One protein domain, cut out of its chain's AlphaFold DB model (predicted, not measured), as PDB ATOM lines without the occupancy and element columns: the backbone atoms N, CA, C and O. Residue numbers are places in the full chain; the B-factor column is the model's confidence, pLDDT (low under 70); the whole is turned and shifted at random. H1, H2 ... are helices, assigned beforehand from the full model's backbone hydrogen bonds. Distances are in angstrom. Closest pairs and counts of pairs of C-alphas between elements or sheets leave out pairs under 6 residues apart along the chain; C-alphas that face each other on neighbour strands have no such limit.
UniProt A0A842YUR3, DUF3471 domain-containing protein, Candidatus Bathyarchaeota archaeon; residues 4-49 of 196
ATOM      1  N   SER A   4      13.091 -17.414  29.140       72.00
ATOM      2  CA  SER A   4      12.790 -18.105  27.881       72.00
ATOM      3  C   SER A   4      12.767 -19.631  28.008       72.00
ATOM      4  O   SER A   4      11.892 -20.278  27.438       72.00
ATOM      5  N   GLU A   5      13.683 -20.220  28.775       67.94
ATOM      6  CA  GLU A   5      13.736 -21.673  28.989       67.94
ATOM      7  C   GLU A   5      12.591 -22.149  29.888       67.94
ATOM      8  O   GLU A   5      11.987 -23.186  29.623       67.94
ATOM      9  N   ALA A   6      12.230 -21.358  30.903       72.25
ATOM     10  CA  ALA A   6      11.076 -21.637  31.759       72.25
ATOM     11  C   ALA A   6       9.780 -21.750  30.940       72.25
ATOM     12  O   ALA A   6       8.959 -22.644  31.156       72.25
ATOM     13  N   ILE A   7       9.619 -20.850  29.963       80.69
ATOM     14  CA  ILE A   7       8.487 -20.852  29.035       80.69
ATOM     15  C   ILE A   7       8.544 -22.077  28.115       80.69
ATOM     16  O   ILE A   7       7.510 -22.703  27.902       80.69
ATOM     17  N   LEU A   8       9.722 -22.460  27.615       83.31
ATOM     18  CA  LEU A   8       9.885 -23.650  26.774       83.31
ATOM     19  C   LEU A   8       9.435 -24.931  27.490       83.31
ATOM     20  O   LEU A   8       8.625 -25.672  26.940       83.31
ATOM     21  N   TYR A   9       9.912 -25.177  28.715       81.50
ATOM     22  CA  TYR A   9       9.522 -26.373  29.474       81.50
ATOM     23  C   TYR A   9       8.026 -26.387  29.785       81.50
ATOM     24  O   TYR A   9       7.376 -27.419  29.644       81.50
ATOM     25  N   LYS A  10       7.452 -25.223  30.110       83.69
ATOM     26  CA  LYS A  10       6.004 -25.095  30.294       83.69
ATOM     27  C   LYS A  10       5.230 -25.444  29.018       83.69
ATOM     28  O   LYS A  10       4.254 -26.183  29.092       83.69
ATOM     29  N   LEU A  11       5.670 -24.945  27.861       88.06
ATOM     30  CA  LEU A  11       5.059 -25.260  26.565       88.06
ATOM     31  C   LEU A  11       5.196 -26.747  26.212       88.06
ATOM     32  O   LEU A  11       4.272 -27.316  25.637       88.06
ATOM     33  N   MET A  12       6.315 -27.385  26.568       87.19
ATOM     34  CA  MET A  12       6.493 -28.830  26.399       87.19
ATOM     35  C   MET A  12       5.528 -29.633  27.275       87.19
ATOM     36  O   MET A  12       4.884 -30.546  26.765       87.19
ATOM     37  N   ASP A  13       5.380 -29.283  28.554       88.62
ATOM     38  CA  ASP A  13       4.432 -29.946  29.460       88.62
ATOM     39  C   ASP A  13       2.979 -29.768  28.989       88.62
ATOM     40  O   ASP A  13       2.181 -30.705  29.060       88.62
ATOM     41  N   ASP A  14       2.639 -28.581  28.470       88.44
ATOM     42  CA  ASP A  14       1.333 -28.302  27.862       88.44
ATOM     43  C   ASP A  14       1.110 -29.142  26.593       88.44
ATOM     44  O   ASP A  14       0.044 -29.734  26.428       88.44
ATOM     45  N   PHE A  15       2.120 -29.252  25.723       91.88
ATOM     46  CA  PHE A  15       2.060 -30.059  24.500       91.88
ATOM     47  C   PHE A  15       1.923 -31.561  24.786       91.88
ATOM     48  O   PHE A  15       1.170 -32.257  24.109       91.88
ATOM     49  N   LEU A  16       2.631 -32.058  25.800       90.88
ATOM     50  CA  LEU A  16       2.600 -33.461  26.221       90.88
ATOM     51  C   LEU A  16       1.370 -33.802  27.081       90.88
ATOM     52  O   LEU A  16       1.162 -34.970  27.405       90.88
ATOM     53  N   GLY A  17       0.551 -32.809  27.445       89.62
ATOM     54  CA  GLY A  17      -0.654 -33.005  28.249       89.62
ATOM     55  C   GLY A  17      -0.370 -33.406  29.699       89.62
ATOM     56  O   GLY A  17      -1.199 -34.068  30.321       89.62
ATOM     57  N   VAL A  18       0.789 -33.026  30.247       88.94
ATOM     58  CA  VAL A  18       1.176 -33.357  31.626       88.94
ATOM     59  C   VAL A  18       0.238 -32.640  32.599       88.94
ATOM     60  O   VAL A  18       0.092 -31.408  32.560       88.94
ATOM     61  N   ALA A  19      -0.408 -33.408  33.481       87.81
ATOM     62  CA  ALA A  19      -1.296 -32.868  34.505       87.81
ATOM     63  C   ALA A  19      -0.523 -31.938  35.448       87.81
ATOM     64  O   ALA A  19       0.619 -32.211  35.798       87.81
ATOM     65  N   VAL A  20      -1.145 -30.839  35.887       81.25
ATOM     66  CA  VAL A  20      -0.467 -29.782  36.667       81.25
ATOM     67  C   VAL A  20       0.216 -30.317  37.931       81.25
ATOM     68  O   VAL A  20       1.297 -29.849  38.266       81.25
ATOM     69  N   GLY A  21      -0.382 -31.307  38.604       83.94
ATOM     70  CA  GLY A  21       0.195 -31.931  39.802       83.94
ATOM     71  C   GLY A  21       1.428 -32.802  39.540       83.94
ATOM     72  O   GLY A  21       2.202 -33.030  40.463       83.94
ATOM     73  N   ASP A  22       1.627 -33.234  38.293       81.69
ATOM     74  CA  ASP A  22       2.760 -34.062  37.864       81.69
ATOM     75  C   ASP A  22       3.868 -33.228  37.198       81.69
ATOM     76  O   ASP A  22       4.924 -33.756  36.841       81.69
ATOM     77  N   ARG A  23       3.646 -31.916  37.013       84.38
ATOM     78  CA  ARG A  23       4.642 -31.013  36.427       84.38
ATOM     79  C   ARG A  23       5.759 -30.747  37.421       84.38
ATOM     80  O   ARG A  23       5.528 -30.430  38.586       84.38
ATOM     81  N   ILE A  24       6.985 -30.822  36.926       80.62
ATOM     82  CA  ILE A  24       8.165 -30.470  37.705       80.62
ATOM     83  C   ILE A  24       8.244 -28.945  37.759       80.62
ATOM     84  O   ILE A  24       8.234 -28.283  36.722       80.62
ATOM     85  N   ASP A  25       8.385 -28.379  38.958       80.75
ATOM     86  CA  ASP A  25       8.811 -26.987  39.086       80.75
ATOM     87  C   ASP A  25      10.285 -26.894  38.680       80.75
ATOM     88  O   ASP A  25      11.213 -27.054  39.481       80.75
ATOM     89  N   TYR A  26      10.499 -26.706  37.379       73.00
ATOM     90  CA  TYR A  26      11.832 -26.587  36.828       73.00
ATOM     91  C   TYR A  26      12.551 -25.385  37.438       73.00
ATOM     92  O   TYR A  26      13.725 -25.523  37.745       73.00
ATOM     93  N   MET A  27      11.881 -24.252  37.686       74.81
ATOM     94  CA  MET A  27      12.521 -23.072  38.287       74.81
ATOM     95  C   MET A  27      13.110 -23.408  39.656       74.81
ATOM     96  O   MET A  27      14.313 -23.251  39.852       74.81
ATOM     97  N   GLN A  28      12.307 -23.980  40.554       80.38
ATOM     98  CA  GLN A  28      12.773 -24.355  41.887       80.38
ATOM     99  C   GLN A  28      13.872 -25.427  41.837       80.38
ATOM    100  O   GLN A  28      14.864 -25.356  42.567       80.38
ATOM    101  N   LYS A  29      13.729 -26.425  40.955       77.88
ATOM    102  CA  LYS A  29      14.757 -27.454  40.750       77.88
ATOM    103  C   LYS A  29      16.067 -26.843  40.242       77.88
ATOM    104  O   LYS A  29      17.140 -27.243  40.693       77.88
ATOM    105  N   TRP A  30      15.990 -25.886  39.322       73.25
ATOM    106  CA  TRP A  30      17.147 -25.192  38.763       73.25
ATOM    107  C   TRP A  30      17.851 -24.323  39.798       73.25
ATOM    108  O   TRP A  30      19.079 -24.365  39.849       73.25
ATOM    109  N   ASP A  31      17.105 -23.609  40.639       79.81
ATOM    110  CA  ASP A  31      17.674 -22.796  41.718       79.81
ATOM    111  C   ASP A  31      18.443 -23.675  42.714       79.81
ATOM    112  O   ASP A  31      19.600 -23.401  43.031       79.81
ATOM    113  N   GLY A  32      17.865 -24.816  43.110       80.19
ATOM    114  CA  GLY A  32      18.548 -25.780  43.977       80.19
ATOM    115  C   GLY A  32      19.830 -26.361  43.361       80.19
ATOM    116  O   GLY A  32      20.843 -26.500  44.049       80.19
ATOM    117  N   ILE A  33      19.824 -26.678  42.060       78.81
ATOM    118  CA  ILE A  33      21.029 -27.147  41.351       78.81
ATOM    119  C   ILE A  33      22.083 -26.038  41.285       78.81
ATOM    120  O   ILE A  33      23.268 -26.321  41.477       78.81
ATOM    121  N   LEU A  34      21.670 -24.793  41.032       76.75
ATOM    122  CA  LEU A  34      22.569 -23.645  40.948       76.75
ATOM    123  C   LEU A  34      23.280 -23.411  42.279       76.75
ATOM    124  O   LEU A  34      24.506 -23.344  42.297       76.75
ATOM    125  N   GLU A  35      22.543 -23.396  43.389       80.69
ATOM    126  CA  GLU A  35      23.134 -23.242  44.719       80.69
ATOM    127  C   GLU A  35      24.124 -24.363  45.058       80.69
ATOM    128  O   GLU A  35      25.173 -24.121  45.659       80.69
ATOM    129  N   LEU A  36      23.795 -25.612  44.713       80.44
ATOM    130  CA  LEU A  36      24.679 -26.753  44.960       80.44
ATOM    131  C   LEU A  36      25.968 -26.645  44.141       80.44
ATOM    132  O   LEU A  36      27.055 -26.869  44.677       80.44
ATOM    133  N   LYS A  37      25.848 -26.290  42.858       77.00
ATOM    134  CA  LYS A  37      26.987 -26.088  41.957       77.00
ATOM    135  C   LYS A  37      27.854 -24.924  42.412       77.00
ATOM    136  O   LYS A  37      29.067 -25.076  42.465       77.00
ATOM    137  N   GLU A  38      27.255 -23.815  42.829       78.62
ATOM    138  CA  GLU A  38      27.975 -22.666  43.374       78.62
ATOM    139  C   GLU A  38      28.748 -23.037  44.646       78.62
ATOM    140  O   GLU A  38      29.954 -22.814  44.727       78.62
ATOM    141  N   LYS A  39      28.107 -23.709  45.611       81.19
ATOM    142  CA  LYS A  39      28.781 -24.186  46.833       81.19
ATOM    143  C   LYS A  39      29.941 -25.135  46.520       81.19
ATOM    144  O   LYS A  39      30.973 -25.078  47.190       81.19
ATOM    145  N   ALA A  40      29.782 -26.009  45.525       79.50
ATOM    146  CA  ALA A  40      30.846 -26.902  45.076       79.50
ATOM    147  C   ALA A  40      31.986 -26.139  44.384       79.50
ATOM    148  O   ALA A  40      33.147 -26.449  44.635       79.50
ATOM    149  N   TYR A  41      31.660 -25.132  43.572       80.19
ATOM    150  CA  TYR A  41      32.610 -24.265  42.877       80.19
ATOM    151  C   TYR A  41      33.479 -23.481  43.870       80.19
ATOM    152  O   TYR A  41      34.700 -23.495  43.764       80.19
ATOM    153  N   LEU A  42      32.867 -22.905  44.911       82.69
ATOM    154  CA  LEU A  42      33.574 -22.187  45.981       82.69
ATOM    155  C   LEU A  42      34.512 -23.088  46.805       82.69
ATOM    156  O   LEU A  42      35.503 -22.612  47.348       82.69
ATOM    157  N   LYS A  43      34.210 -24.388  46.907       85.38
ATOM    158  CA  LYS A  43      35.034 -25.383  47.619       85.38
ATOM    159  C   LYS A  43      35.887 -26.238  46.683       85.38
ATOM    160  O   LYS A  43      36.445 -27.254  47.106       85.38
ATOM    161  N   ALA A  44      35.971 -25.873  45.405       86.56
ATOM    162  CA  ALA A  44      36.551 -26.747  44.399       86.56
ATOM    163  C   ALA A  44      38.033 -27.022  44.661       86.56
ATOM    164  O   ALA A  44      38.463 -28.166  44.543       86.56
ATOM    165  N   ARG A  45      38.789 -26.018  45.119       89.81
ATOM    166  CA  ARG A  45      40.208 -26.162  45.475       89.81
ATOM    167  C   ARG A  45      40.449 -27.279  46.496       89.81
ATOM    168  O   ARG A  45      41.264 -28.163  46.251       89.81
ATOM    169  N   GLU A  46      39.690 -27.287  47.591       89.62
ATOM    170  CA  GLU A  46      39.778 -28.310  48.647       89.62
ATOM    171  C   GLU A  46      39.328 -29.691  48.157       89.62
ATOM    172  O   GLU A  46      39.886 -30.714  48.550       89.62
ATOM    173  N   LYS A  47      38.318 -29.730  47.279       89.69
ATOM    174  CA  LYS A  47      37.782 -30.975  46.720       89.69
ATOM    175  C   LYS A  47      38.748 -31.626  45.726       89.69
ATOM    176  O   LYS A  47      38.915 -32.842  45.759       89.69
ATOM    177  N   VAL A  48      39.349 -30.832  44.840       90.69
ATOM    178  CA  VAL A  48      40.277 -31.306  43.801       90.69
ATOM    179  C   VAL A  48      41.634 -31.654  44.414       90.69
ATOM    180  O   VAL A  48      42.231 -32.663  44.041       90.69
ATOM    181  N   PHE A  49      42.095 -30.880  45.401       92.25
ATOM    182  CA  PHE A  49      43.374 -31.094  46.076       92.25
ATOM    183  C   PHE A  49      43.204 -31.214  47.604       92.25
ATOM    184  O   PHE A  49      43.541 -30.297  48.351       92.25
TER     185      PHE A  49
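Overview. This is residues 4 to 49 of the 196 residues of the protein "DUF3471 domain-containing protein" of Candidatus Bathyarchaeota archaeon (UniProt A0A842YUR3). A long helix, H2, runs out from a small open loop of chain made by H1 and the link of residues 16 to 25, and a short helix, H3, turns off at its far end. Residues 31 to 49, which take in most of H2 and H3, stick out as an arm that makes the length. The printed part has 46 residues with three named helices in the order H1, H2, H3 and no named strand; its class is all helix. It is extended, with a radius of gyration of the C-alphas of 15.6 A, and spans 47 by 21 by 13 A.

Arrangement. H2, residues 26 to 42, is the longest helix. H1, residues 4 to 15, only just touches H2, with 3 pairs of C-alphas within 8 A; the closest C-alphas, those of Ala 6 and Met 27, are 6.8 A apart. H1 touches H2 with residues 6 to 9 alone, and H2 touches H1 with residues 26 to 27 alone. H1 and H2 form a helical hairpin, running opposite ways at a steep tilt of 40 degrees. H3, residues 44 to 48, and H2 are near each other, but meet only through their link. H1 and H3 are apart. In H1, H2 and H3, every O i to N i+4 pair is within hydrogen-bond range.

Along the chain. H2 begins at C-alpha 26 (11.832, -26.587, 36.828) and measures 24.0 A from first to last C-alpha. H1 begins at C-alpha 4 (12.790, -18.105, 27.881) and measures 16.4 A. H3 has five residues and ends at C-alpha 48 (40.277, -31.306, 43.801).

Size, cuts and confidence. The two C-alphas farthest apart, those of Gly 17 and Phe 49, are 47.5 A apart. The printed part has no cut. The link from H1 to H2 is short, and that from H2 to H3 is tight. The mean pLDDT of the printed part is 82.5, and residue 5 is under 70.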